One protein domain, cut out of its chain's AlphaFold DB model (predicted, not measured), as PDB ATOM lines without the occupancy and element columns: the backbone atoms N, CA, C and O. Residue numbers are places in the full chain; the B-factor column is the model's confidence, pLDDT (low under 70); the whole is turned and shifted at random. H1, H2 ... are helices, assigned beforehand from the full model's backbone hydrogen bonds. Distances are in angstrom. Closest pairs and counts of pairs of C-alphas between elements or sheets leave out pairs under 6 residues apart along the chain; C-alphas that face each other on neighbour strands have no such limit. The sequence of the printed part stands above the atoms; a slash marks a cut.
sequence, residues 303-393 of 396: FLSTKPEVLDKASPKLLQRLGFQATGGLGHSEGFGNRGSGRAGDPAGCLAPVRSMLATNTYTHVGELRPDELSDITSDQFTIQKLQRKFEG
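This is residues 303 to 393 of the 396 residues of an uncharacterized protein of Gammaproteobacteria bacterium (UniProt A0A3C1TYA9). Little regular structure: a loop-rich body has H3 between H1 and H4, with H2 beside the winding loop 322 to 351; from a second loop, residues 370 to 376 stick out. The printed part has 91 residues, 27 in four named helices, H1 to H4 in order, with no named strand: all helix. It is compact, radius of gyration of the C-alphas 14.0 A, yet elongated, 45 by 26 by 18 A.

H1, residues 308 to 311, begins at C-alpha 308 (-9.430, 65.626, 142.139) and spans 5.0 A. H2 is residues 316 to 321, 8.8 A; H3 352 to 359, 10.5 A; H4 383 to 391, 12.4 A, ending at C-alpha 391 (-15.855, 59.896, 161.419).

H1 and H3 only just touch, with 3 pairs of C-alphas within 8 A, the closest Pro 308 and Ser 356, 6.8 A. H3 and H4 are close but not clearly touching, closest C-alphas Val 354 and Ile 384, 7.8 A, at a shallow tilt of 20 degrees, opposite ways. H4 is apart from H1 and H2. Every O i to N i+4 pair is within hydrogen-bond range in H2, H3 and H4; H1 is too short for one.

The farthest C-alphas, Lys 317 and Asp 372, are 45.0 A apart. The printed part has no cut; links H2 to H3 and H3 to H4 are long. No printed residue is under pLDDT 70.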
ATOM      1  N   PHE A 303      -3.925  57.032 144.673       94.06
ATOM      2  CA  PHE A 303      -3.878  58.164 145.600       94.06
ATOM      3  C   PHE A 303      -3.229  59.393 144.965       94.06
ATOM      4  O   PHE A 303      -3.660  60.511 145.233       94.06
ATOM      5  N   LEU A 304      -2.216  59.210 144.118       94.81
ATOM      6  CA  LEU A 304      -1.514  60.311 143.461       94.81
ATOM      7  C   LEU A 304      -2.049  60.592 142.057       94.81
ATOM      8  O   LEU A 304      -2.204  61.758 141.700       94.81
ATOM      9  N   SER A 305      -2.318  59.546 141.272       95.25
ATOM     10  CA  SER A 305      -2.638  59.677 139.848       95.25
ATOM     11  C   SER A 305      -4.074  60.119 139.589       95.25
ATOM     12  O   SER A 305      -4.312  60.788 138.584       95.25
ATOM     13  N   THR A 306      -5.033  59.786 140.459       97.12
ATOM     14  CA  THR A 306      -6.442  60.136 140.228       97.12
ATOM     15  C   THR A 306      -6.644  61.637 140.383       97.12
ATOM     16  O   THR A 306      -6.290  62.227 141.411       97.12
ATOM     17  N   LYS A 307      -7.226  62.267 139.360       96.56
ATOM     18  CA  LYS A 307      -7.499  63.702 139.396       96.56
ATOM     19  C   LYS A 307      -8.557  64.048 140.457       96.56
ATOM     20  O   LYS A 307      -9.509  63.281 140.620       96.56
ATOM     21  N   PRO A 308      -8.443  65.201 141.147       95.25
ATOM     22  CA  PRO A 308      -9.430  65.626 142.139       95.25
ATOM     23  C   PRO A 308     -10.867  65.627 141.605       95.25
ATOM     24  O   PRO A 308     -11.742  65.079 142.260       95.25
ATOM     25  N   GLU A 309     -11.100  66.106 140.380       95.06
ATOM     26  CA  GLU A 309     -12.446  66.162 139.795       95.06
ATOM     27  C   GLU A 309     -13.081  64.785 139.537       95.06
ATOM     28  O   GLU A 309     -14.304  64.674 139.436       95.06
ATOM     29  N   VAL A 310     -12.265  63.730 139.429       96.88
ATOM     30  CA  VAL A 310     -12.745  62.344 139.354       96.88
ATOM     31  C   VAL A 310     -13.111  61.852 140.753       96.88
ATOM     32  O   VAL A 310     -14.164  61.245 140.927       96.88
ATOM     33  N   LEU A 311     -12.277  62.147 141.758       96.75
ATOM     34  CA  LEU A 311     -12.541  61.783 143.155       96.75
ATOM     35  C   LEU A 311     -13.775  62.495 143.721       96.75
ATOM     36  O   LEU A 311     -14.534  61.877 144.463       96.75
ATOM     37  N   ASP A 312     -14.018  63.746 143.335       94.31
ATOM     38  CA  ASP A 312     -15.188  64.522 143.766       94.31
ATOM     39  C   ASP A 312     -16.512  63.903 143.288       94.31
ATOM     40  O   ASP A 312     -17.551  64.064 143.930       94.31
ATOM     41  N   LYS A 313     -16.475  63.170 142.169       95.31
ATOM     42  CA  LYS A 313     -17.616  62.433 141.609       95.31
ATOM     43  C   LYS A 313     -17.616  60.950 141.993       95.31
ATOM     44  O   LYS A 313     -18.544  60.233 141.621       95.31
ATOM     45  N   ALA A 314     -16.579  60.468 142.678       97.38
ATOM     46  CA  ALA A 314     -16.386  59.047 142.907       97.38
ATOM     47  C   ALA A 314     -17.463  58.483 143.833       97.38
ATOM     48  O   ALA A 314     -17.725  59.000 144.922       97.38
ATOM     49  N   SER A 315     -18.057  57.367 143.418       97.94
ATOM     50  CA  SER A 315     -18.969  56.635 144.282       97.94
ATOM     51  C   SER A 315     -18.201  55.999 145.457       97.94
ATOM     52  O   SER A 315     -16.988  55.763 145.372       97.94
ATOM     53  N   PRO A 316     -18.897  55.607 146.538       97.94
ATOM     54  CA  PRO A 316     -18.283  54.817 147.598       97.94
ATOM     55  C   PRO A 316     -17.652  53.502 147.113       97.94
ATOM     56  O   PRO A 316     -16.684  53.034 147.718       97.94
ATOM     57  N   LYS A 317     -18.190  52.906 146.039       97.81
ATOM     58  CA  LYS A 317     -17.636  51.703 145.412       97.81
ATOM     59  C   LYS A 317     -16.336  52.041 144.693       97.81
ATOM     60  O   LYS A 317     -15.333  51.400 144.989       97.81
ATOM     61  N   LEU A 318     -16.309  53.076 143.849       98.19
ATOM     62  CA  LEU A 318     -15.082  53.509 143.173       98.19
ATOM     63  C   LEU A 318     -13.968  53.820 144.177       98.19
ATOM     64  O   LEU A 318     -12.866  53.303 144.040       98.19
ATOM     65  N   LEU A 319     -14.259  54.587 145.232       98.00
ATOM     66  CA  LEU A 319     -13.278  54.886 146.281       98.00
ATOM     67  C   LEU A 319     -12.693  53.609 146.904       98.00
ATOM     68  O   LEU A 319     -11.481  53.512 147.093       98.00
ATOM     69  N   GLN A 320     -13.527  52.602 147.175       97.31
ATOM     70  CA  GLN A 320     -13.042  51.315 147.668       97.31
ATOM     71  C   GLN A 320     -12.148  50.610 146.639       97.31
ATOM     72  O   GLN A 320     -11.078  50.132 147.011       97.31
ATOM     73  N   ARG A 321     -12.531  50.589 145.356       97.62
ATOM     74  CA  ARG A 321     -11.731  49.980 144.281       97.62
ATOM     75  C   ARG A 321     -10.372  50.650 144.098       97.62
ATOM     76  O   ARG A 321      -9.398  49.959 143.825       97.62
ATOM     77  N   LEU A 322     -10.293  51.957 144.323       97.12
ATOM     78  CA  LEU A 322      -9.058  52.742 144.265       97.12
ATOM     79  C   LEU A 322      -8.180  52.615 145.525       97.12
ATOM     80  O   LEU A 322      -7.119  53.234 145.593       97.12
ATOM     81  N   GLY A 323      -8.613  51.856 146.537       95.75
ATOM     82  CA  GLY A 323      -7.877  51.685 147.789       95.75
ATOM     83  C   GLY A 323      -8.043  52.832 148.792       95.75
ATOM     84  O   GLY A 323      -7.310  52.883 149.773       95.75
ATOM     85  N   PHE A 324      -9.019  53.729 148.606       96.44
ATOM     86  CA  PHE A 324      -9.302  54.833 149.537       96.44
ATOM     87  C   PHE A 324     -10.057  54.402 150.799       96.44
ATOM     88  O   PHE A 324     -10.381  55.258 151.623       96.44
ATOM     89  N   GLN A 325     -10.343  53.105 150.956       96.25
ATOM     90  CA  GLN A 325     -10.926  52.557 152.175       96.25
ATOM     91  C   GLN A 325      -9.881  51.841 153.020       96.25
ATOM     92  O   GLN A 325      -9.487  50.709 152.740       96.25
ATOM     93  N   ALA A 326      -9.475  52.512 154.090       95.38
ATOM     94  CA  ALA A 326      -8.589  51.971 155.100       95.38
ATOM     95  C   ALA A 326      -9.284  50.905 155.964       95.38
ATOM     96  O   ALA A 326     -10.513  50.853 156.105       95.38
ATOM     97  N   THR A 327      -8.458  50.058 156.570       91.88
ATOM     98  CA  THR A 327      -8.859  49.067 157.574       91.88
ATOM     99  C   THR A 327      -8.037  49.261 158.843       91.88
ATOM    100  O   THR A 327      -6.988  49.903 158.811       91.88
ATOM    101  N   GLY A 328      -8.432  48.607 159.938       86.88
ATOM    102  CA  GLY A 328      -7.669  48.609 161.195       86.88
ATOM    103  C   GLY A 328      -6.244  48.035 161.157       86.88
ATOM    104  O   GLY A 328      -5.611  47.939 162.201       86.88
ATOM    105  N   GLY A 329      -5.724  47.637 159.993       85.69
ATOM    106  CA  GLY A 329      -4.313  47.276 159.838       85.69
ATOM    107  C   GLY A 329      -3.662  47.746 158.539       85.69
ATOM    108  O   GLY A 329      -2.475  47.501 158.353       85.69
ATOM    109  N   LEU A 330      -4.401  48.377 157.621       91.25
ATOM    110  CA  LEU A 330      -3.908  48.674 156.273       91.25
ATOM    111  C   LEU A 330      -4.426  50.016 155.770       91.25
ATOM    112  O   LEU A 330      -5.609  50.327 155.909       91.25
ATOM    113  N   GLY A 331      -3.534  50.760 155.116       90.31
ATOM    114  CA  GLY A 331      -3.893  51.917 154.302       90.31
ATOM    115  C   GLY A 331      -4.386  53.135 155.080       90.31
ATOM    116  O   GLY A 331      -5.059  53.952 154.481       90.31
ATOM    117  N   HIS A 332      -4.101  53.274 156.378       93.50
ATOM    118  CA  HIS A 332      -4.481  54.461 157.156       93.50
ATOM    119  C   HIS A 332      -3.567  55.670 156.860       93.50
ATOM    120  O   HIS A 332      -2.394  55.505 156.521       93.50
ATOM    121  N   SER A 333      -4.046  56.891 157.107       93.62
ATOM    122  CA  SER A 333      -3.247  58.127 157.024       93.62
ATOM    123  C   SER A 333      -3.090  58.745 158.408       93.62
ATOM    124  O   SER A 333      -4.087  59.129 159.011       93.62
ATOM    125  N   GLU A 334      -1.862  58.818 158.938       93.12
ATOM    126  CA  GLU A 334      -1.582  59.349 160.293       93.12
ATOM    127  C   GLU A 334      -2.521  58.766 161.382       93.12
ATOM    128  O   GLU A 334      -2.968  59.440 162.309       93.12
ATOM    129  N   GLY A 335      -2.862  57.480 161.239       91.25
ATOM    130  CA  GLY A 335      -3.760  56.747 162.130       91.25
ATOM    131  C   GLY A 335      -5.262  56.923 161.868       91.25
ATOM    132  O   GLY A 335      -6.043  56.180 162.452       91.25
ATOM    133  N   PHE A 336      -5.701  57.851 161.009       94.75
ATOM    134  CA  PHE A 336      -7.093  57.897 160.537       94.75
ATOM    135  C   PHE A 336      -7.345  56.842 159.467       94.75
ATOM    136  O   PHE A 336      -6.534  56.662 158.556       94.75
ATOM    137  N   GLY A 337      -8.470  56.149 159.587       94.94
ATOM    138  CA  GLY A 337      -8.766  54.934 158.841       94.94
ATOM    139  C   GLY A 337      -8.633  53.667 159.687       94.94
ATOM    140  O   GLY A 337      -9.098  52.605 159.282       94.94
ATOM    141  N   ASN A 338      -8.038  53.761 160.883       94.06
ATOM    142  CA  ASN A 338      -7.744  52.599 161.722       94.06
ATOM    143  C   ASN A 338      -8.999  51.990 162.379       94.06
ATOM    144  O   ASN A 338      -8.959  50.881 162.905       94.06
ATOM    145  N   ARG A 339     -10.132  52.703 162.360       94.19
ATOM    146  CA  ARG A 339     -11.447  52.142 162.722       94.19
ATOM    147  C   ARG A 339     -12.284  51.724 161.511       94.19
ATOM    148  O   ARG A 339     -13.420  51.294 161.687       94.19
ATOM    149  N   GLY A 340     -11.732  51.840 160.306       94.31
ATOM    150  CA  GLY A 340     -12.397  51.467 159.068       94.31
ATOM    151  C   GLY A 340     -12.539  49.955 158.894       94.31
ATOM    152  O   GLY A 340     -11.713  49.154 159.342       94.31
ATOM    153  N   SER A 341     -13.593  49.565 158.189       93.50
ATOM    154  CA  SER A 341     -13.887  48.185 157.793       93.50
ATOM    155  C   SER A 341     -13.296  47.792 156.434       93.50
ATOM    156  O   SER A 341     -13.409  46.629 156.044       93.50
ATOM    157  N   GLY A 342     -12.719  48.741 155.685       93.12
ATOM    158  CA  GLY A 342     -12.277  48.552 154.294       93.12
ATOM    159  C   GLY A 342     -13.415  48.433 153.275       93.12
ATOM    160  O   GLY A 342     -13.171  48.179 152.097       93.12
ATOM    161  N   ARG A 343     -14.675  48.575 153.706       93.38
ATOM    162  CA  ARG A 343     -15.851  48.408 152.843       93.38
ATOM    163  C   ARG A 343     -16.257  49.726 152.201       93.38
ATOM    164  O   ARG A 343     -16.112  50.790 152.797       93.38
ATOM    165  N   ALA A 344     -16.831  49.651 151.005       96.06
ATOM    166  CA  ALA A 344     -17.424  50.804 150.337       96.06
ATOM    167  C   ALA A 344     -18.435  51.521 151.253       96.06
ATOM    168  O   ALA A 344     -19.283  50.881 151.872       96.06
ATOM    169  N   GLY A 345     -18.327  52.847 151.341       96.06
ATOM    170  CA  GLY A 345     -19.271  53.695 152.081       96.06
ATOM    171  C   GLY A 345     -19.030  53.818 153.580       96.06
ATOM    172  O   GLY A 345     -19.726  54.595 154.222       96.06
ATOM    173  N   ASP A 346     -18.046  53.116 154.140       96.06
ATOM    174  CA  ASP A 346     -17.648  53.304 155.532       96.06
ATOM    175  C   ASP A 346     -16.899  54.639 155.717       96.06
ATOM    176  O   ASP A 346     -15.790  54.785 155.195       96.06
ATOM    177  N   PRO A 347     -17.461  55.621 156.448       95.94
ATOM    178  CA  PRO A 347     -16.808  56.906 156.655       95.94
ATOM    179  C   PRO A 347     -15.571  56.812 157.557       95.94
ATOM    180  O   PRO A 347     -14.677  57.646 157.425       95.94
ATOM    181  N   ALA A 348     -15.484  55.812 158.443       95.88
ATOM    182  CA  ALA A 348     -14.356  55.652 159.362       95.88
ATOM    183  C   ALA A 348     -13.075  55.187 158.652       95.88
ATOM    184  O   ALA A 348     -11.988  55.340 159.199       95.88
ATOM    185  N   GLY A 349     -13.202  54.621 157.445       95.88
ATOM    186  CA  GLY A 349     -12.089  54.205 156.588       95.88
ATOM    187  C   GLY A 349     -11.778  55.163 155.435       95.88
ATOM    188  O   GLY A 349     -10.774  54.965 154.752       95.88
ATOM    189  N   CYS A 350     -12.615  56.175 155.190       96.62
ATOM    190  CA  CYS A 350     -12.611  56.905 153.923       96.62
ATOM    191  C   CYS A 350     -11.522  57.974 153.865       96.62
ATOM    192  O   CYS A 350     -11.629  59.022 154.499       96.62
ATOM    193  N   LEU A 351     -10.502  57.747 153.035       96.81
ATOM    194  CA  LEU A 351      -9.373  58.661 152.851       96.81
ATOM    195  C   LEU A 351      -9.594  59.752 151.795       96.81
ATOM    196  O   LEU A 351      -8.733  60.616 151.620       96.81
ATOM    197  N   ALA A 352     -10.736  59.768 151.102       96.44
ATOM    198  CA  ALA A 352     -11.018  60.796 150.098       96.44
ATOM    199  C   ALA A 352     -10.958  62.234 150.668       96.44
ATOM    200  O   ALA A 352     -10.316  63.083 150.043       96.44
ATOM    201  N   PRO A 353     -11.491  62.533 151.876       95.19
ATOM    202  CA  PRO A 353     -11.341  63.852 152.492       95.19
ATOM    203  C   PRO A 353      -9.882  64.236 152.762       95.19
ATOM    204  O   PRO A 353      -9.508  65.384 152.536       95.19
ATOM    205  N   VAL A 354      -9.042  63.284 153.196       95.94
ATOM    206  CA  VAL A 354      -7.600  63.515 153.404       95.94
ATOM    207  C   VAL A 354      -6.948  63.930 152.089       95.94
ATOM    208  O   VAL A 354      -6.270  64.956 152.021       95.94
ATOM    209  N   ARG A 355      -7.205  63.171 151.020       96.00
ATOM    210  CA  ARG A 355      -6.653  63.450 149.692       96.00
ATOM    211  C   ARG A 355      -7.118  64.786 149.120       96.00
ATOM    212  O   ARG A 355      -6.308  65.477 148.497       96.00
ATOM    213  N   SER A 356      -8.386  65.138 149.330       95.00
ATOM    214  CA  SER A 356      -8.958  66.425 148.924       95.00
ATOM    215  C   SER A 356      -8.256  67.583 149.641       95.00
ATOM    216  O   SER A 356      -7.731  68.479 148.986       95.00
ATOM    217  N   MET A 357      -8.108  67.503 150.969       95.44
ATOM    218  CA  MET A 357      -7.433  68.541 151.760       95.44
ATOM    219  C   MET A 357      -5.948  68.698 151.408       95.44
ATOM    220  O   MET A 357      -5.425  69.811 151.446       95.44
ATOM    221  N   LEU A 358      -5.265  67.607 151.046       95.31
ATOM    222  CA  LEU A 358      -3.907  67.667 150.498       95.31
ATOM    223  C   LEU A 358      -3.887  68.378 149.135       95.31
ATOM    224  O   LEU A 358      -3.010  69.200 148.894       95.31
ATOM    225  N   ALA A 359      -4.862  68.109 148.259       94.75
ATOM    226  CA  ALA A 359      -4.963  68.754 146.945       94.75
ATOM    227  C   ALA A 359      -5.171  70.274 147.044       94.75
ATOM    228  O   ALA A 359      -4.674  71.021 146.206       94.75
ATOM    229  N   THR A 360      -5.913  70.721 148.059       95.25
ATOM    230  CA  THR A 360      -6.267  72.130 148.272       95.25
ATOM    231  C   THR A 360      -5.306  72.869 149.200       95.25
ATOM    232  O   THR A 360      -5.571  74.018 149.541       95.25
ATOM    233  N   ASN A 361      -4.198  72.240 149.620       95.62
ATOM    234  CA  ASN A 361      -3.248  72.787 150.597       95.62
ATOM    235  C   ASN A 361      -3.908  73.220 151.924       95.62
ATOM    236  O   ASN A 361      -3.489  74.187 152.554       95.62
ATOM    237  N   THR A 362      -4.948  72.504 152.361       95.94
ATOM    238  CA  THR A 362      -5.650  72.741 153.638       95.94
ATOM    239  C   THR A 362      -5.411  71.622 154.656       95.94
ATOM    240  O   THR A 362      -6.115  71.530 155.664       95.94
ATOM    241  N   TYR A 363      -4.474  70.718 154.374       96.19
ATOM    242  CA  TYR A 363      -4.090  69.638 155.271       96.19
ATOM    243  C   TYR A 363      -2.947  70.082 156.194       96.19
ATOM    244  O   TYR A 363      -1.886  70.480 155.721       96.19
ATOM    245  N   THR A 364      -3.149  69.960 157.505       96.50
ATOM    246  CA  THR A 364      -2.127  70.198 158.530       96.50
ATOM    247  C   THR A 364      -1.734  68.866 159.169       96.50
ATOM    248  O   THR A 364      -2.559  68.240 159.845       96.50
ATOM    249  N   HIS A 365      -0.481  68.456 158.957       95.44
ATOM    250  CA  HIS A 365       0.120  67.243 159.524       95.44
ATOM    251  C   HIS A 365       0.330  67.351 161.037       95.44
ATOM    252  O   HIS A 365       0.611  68.435 161.553       95.44
ATOM    253  N   VAL A 366       0.273  66.216 161.739       93.19
ATOM    254  CA  VAL A 366       0.817  66.115 163.100       93.19
ATOM    255  C   VAL A 366       2.335  65.942 162.998       93.19
ATOM    256  O   VAL A 366       2.823  64.879 162.621       93.19
ATOM    257  N   GLY A 367       3.077  67.012 163.289       90.75
ATOM    258  CA  GLY A 367       4.542  67.021 163.303       90.75
ATOM    259  C   GLY A 367       5.146  66.603 164.648       90.75
ATOM    260  O   GLY A 367       4.496  65.967 165.476       90.75
ATOM    261  N   GLU A 368       6.405  66.985 164.874       92.88
ATOM    262  CA  GLU A 368       7.045  66.858 166.188       92.88
ATOM    263  C   GLU A 368       6.298  67.715 167.221       92.88
ATOM    264  O   GLU A 368       5.973  68.871 166.959       92.88
ATOM    265  N   LEU A 369       6.026  67.138 168.392       92.25
ATOM    266  CA  LEU A 369       5.411  67.822 169.526       92.25
ATOM    267  C   LEU A 369       6.259  67.583 170.769       92.25
ATOM    268  O   LEU A 369       6.678  66.451 171.028       92.25
ATOM    269  N   ARG A 370       6.463  68.634 171.561       93.19
ATOM    270  CA  ARG A 370       7.186  68.567 172.831       93.19
ATOM    271  C   ARG A 370       6.302  69.078 173.959       93.19
ATOM    272  O   ARG A 370       5.668  70.114 173.770       93.19
ATOM    273  N   PRO A 371       6.223  68.383 175.111       92.44
ATOM    274  CA  PRO A 371       5.342  68.782 176.208       92.44
ATOM    275  C   PRO A 371       5.511  70.235 176.678       92.44
ATOM    276  O   PRO A 371       4.537  70.854 177.095       92.44
ATOM    277  N   ASP A 372       6.724  70.779 176.599       93.19
ATOM    278  CA  ASP A 372       7.084  72.151 176.968       93.19
ATOM    279  C   ASP A 372       6.706  73.213 175.918       93.19
ATOM    280  O   ASP A 372       6.672  74.397 176.242       93.19
ATOM    281  N   GLU A 373       6.343  72.805 174.700       88.25
ATOM    282  CA  GLU A 373       5.991  73.685 173.574       88.25
ATOM    283  C   GLU A 373       4.478  73.658 173.250       88.25
ATOM    284  O   GLU A 373       4.043  74.132 172.202       88.25
ATOM    285  N   LEU A 374       3.641  73.097 174.137       88.88
ATOM    286  CA  LEU A 374       2.205  72.900 173.878       88.88
ATOM    287  C   LEU A 374       1.307  74.104 174.211       88.88
ATOM    288  O   LEU A 374       0.104  74.021 173.972       88.88
ATOM    289  N   SER A 375       1.840  75.199 174.767       85.94
ATOM    290  CA  SER A 375       1.031  76.315 175.300       85.94
ATOM    291  C   SER A 375       0.049  76.916 174.289       85.94
ATOM    292  O   SER A 375      -1.047  77.314 174.677       85.94
ATOM    293  N   ASP A 376       0.419  76.927 173.007       82.81
ATOM    294  CA  ASP A 376      -0.355  77.538 171.918       82.81
ATOM    295  C   ASP A 376      -0.877  76.511 170.892       82.81
ATOM    296  O   ASP A 376      -1.419  76.871 169.839       82.81
ATOM    297  N   ILE A 377      -0.733  75.213 171.187       87.12
ATOM    298  CA  ILE A 377      -1.133  74.120 170.295       87.12
ATOM    299  C   ILE A 377      -2.456  73.525 170.771       87.12
ATOM    300  O   ILE A 377      -2.589  73.062 171.900       87.12
ATOM    301  N   THR A 378      -3.446  73.478 169.879       86.38
ATOM    302  CA  THR A 378      -4.732  72.820 170.150       86.38
ATOM    303  C   THR A 378      -4.928  71.637 169.216       86.38
ATOM    304  O   THR A 378      -4.489  71.653 168.067       86.38
ATOM    305  N   SER A 379      -5.629  70.597 169.676       82.25
ATOM    306  CA  SER A 379      -5.880  69.408 168.845       82.25
ATOM    307  C   SER A 379      -6.650  69.725 167.553       82.25
ATOM    308  O   SER A 379      -6.509  69.008 166.567       82.25
ATOM    309  N   ASP A 380      -7.427  70.815 167.527       86.00
ATOM    310  CA  ASP A 380      -8.119  71.331 166.341       86.00
ATOM    311  C   ASP A 380      -7.196  72.020 165.321       86.00
ATOM    312  O   ASP A 380      -7.658  72.460 164.268       86.00
ATOM    313  N   GLN A 381      -5.892  72.119 165.556       90.25
ATOM    314  CA  GLN A 381      -4.961  72.577 164.519       90.25
ATOM    315  C   GLN A 381      -4.656  71.471 163.500       90.25
ATOM    316  O   GLN A 381      -4.407  71.769 162.334       90.25
ATOM    317  N   PHE A 382      -4.752  70.198 163.898       94.38
ATOM    318  CA  PHE A 382      -4.389  69.058 163.058       94.38
ATOM    319  C   PHE A 382      -5.586  68.508 162.290       94.38
ATOM    320  O   PHE A 382      -6.641  68.208 162.858       94.38
ATOM    321  N   THR A 383      -5.412  68.315 160.984       94.62
ATOM    322  CA  THR A 383      -6.495  67.855 160.108       94.62
ATOM    323  C   THR A 383      -6.998  66.476 160.515       94.62
ATOM    324  O   THR A 383      -8.208  66.253 160.600       94.62
ATOM    325  N   ILE A 384      -6.081  65.564 160.832       93.62
ATOM    326  CA  ILE A 384      -6.430  64.176 161.114       93.62
ATOM    327  C   ILE A 384      -7.265  64.021 162.391       93.62
ATOM    328  O   ILE A 384      -8.182  63.207 162.428       93.62
ATOM    329  N   GLN A 385      -7.035  64.865 163.404       92.69
ATOM    330  CA  GLN A 385      -7.793  64.834 164.659       92.69
ATOM    331  C   GLN A 385      -9.252  65.250 164.445       92.69
ATOM    332  O   GLN A 385     -10.167  64.622 164.983       92.69
ATOM    333  N   LYS A 386      -9.498  66.248 163.584       93.19
ATOM    334  CA  LYS A 386     -10.861  66.634 163.181       93.19
ATOM    335  C   LYS A 386     -11.579  65.489 162.477       93.19
ATOM    336  O   LYS A 386     -12.740  65.220 162.777       93.19
ATOM    337  N   LEU A 387     -10.891  64.815 161.554       94.25
ATOM    338  CA  LEU A 387     -11.453  63.691 160.805       94.25
ATOM    339  C   LEU A 387     -11.752  62.500 161.722       94.25
ATOM    340  O   LEU A 387     -12.849  61.950 161.656       94.25
ATOM    341  N   GLN A 388     -10.845  62.160 162.639       93.81
ATOM    342  CA  GLN A 388     -11.047  61.093 163.622       93.81
ATOM    343  C   GLN A 388     -12.225  61.381 164.563       93.81
ATOM    344  O   GLN A 388     -13.062  60.508 164.789       93.81
ATOM    345  N   ARG A 389     -12.357  62.611 165.079       92.94
ATOM    346  CA  ARG A 389     -13.532  62.998 165.878       92.94
ATOM    347  C   ARG A 389     -14.827  62.877 165.078       92.94
ATOM    348  O   ARG A 389     -15.808  62.329 165.571       92.94
ATOM    349  N   LYS A 390     -14.814  63.359 163.832       93.88
ATOM    350  CA  LYS A 390     -15.996  63.394 162.964       93.88
ATOM    351  C   LYS A 390     -16.455  62.007 162.513       93.88
ATOM    352  O   LYS A 390     -17.657  61.763 162.476       93.88
ATOM    353  N   PHE A 391     -15.528  61.132 162.134       94.62
ATOM    354  CA  PHE A 391     -15.855  59.896 161.419       94.62
ATOM    355  C   PHE A 391     -15.522  58.613 162.187       94.62
ATOM    356  O   PHE A 391     -16.142  57.588 161.927       94.62
ATOM    357  N   GLU A 392     -14.600  58.647 163.154       91.50
ATOM    358  CA  GLU A 392     -14.233  57.469 163.957       91.50
ATOM    359  C   GLU A 392     -14.849  57.478 165.368       91.50
ATOM    360  O   GLU A 392     -14.654  56.532 166.138       91.50
ATOM    361  N   GLY A 393     -15.568  58.544 165.738       84.62
ATOM    362  CA  GLY A 393     -16.183  58.683 167.059       84.62
ATOM    363  C   GLY A 393     -15.161  58.745 168.200       84.62
ATOM    364  O   GLY A 393     -15.425  58.241 169.293       84.62
TER     365      GLY A 393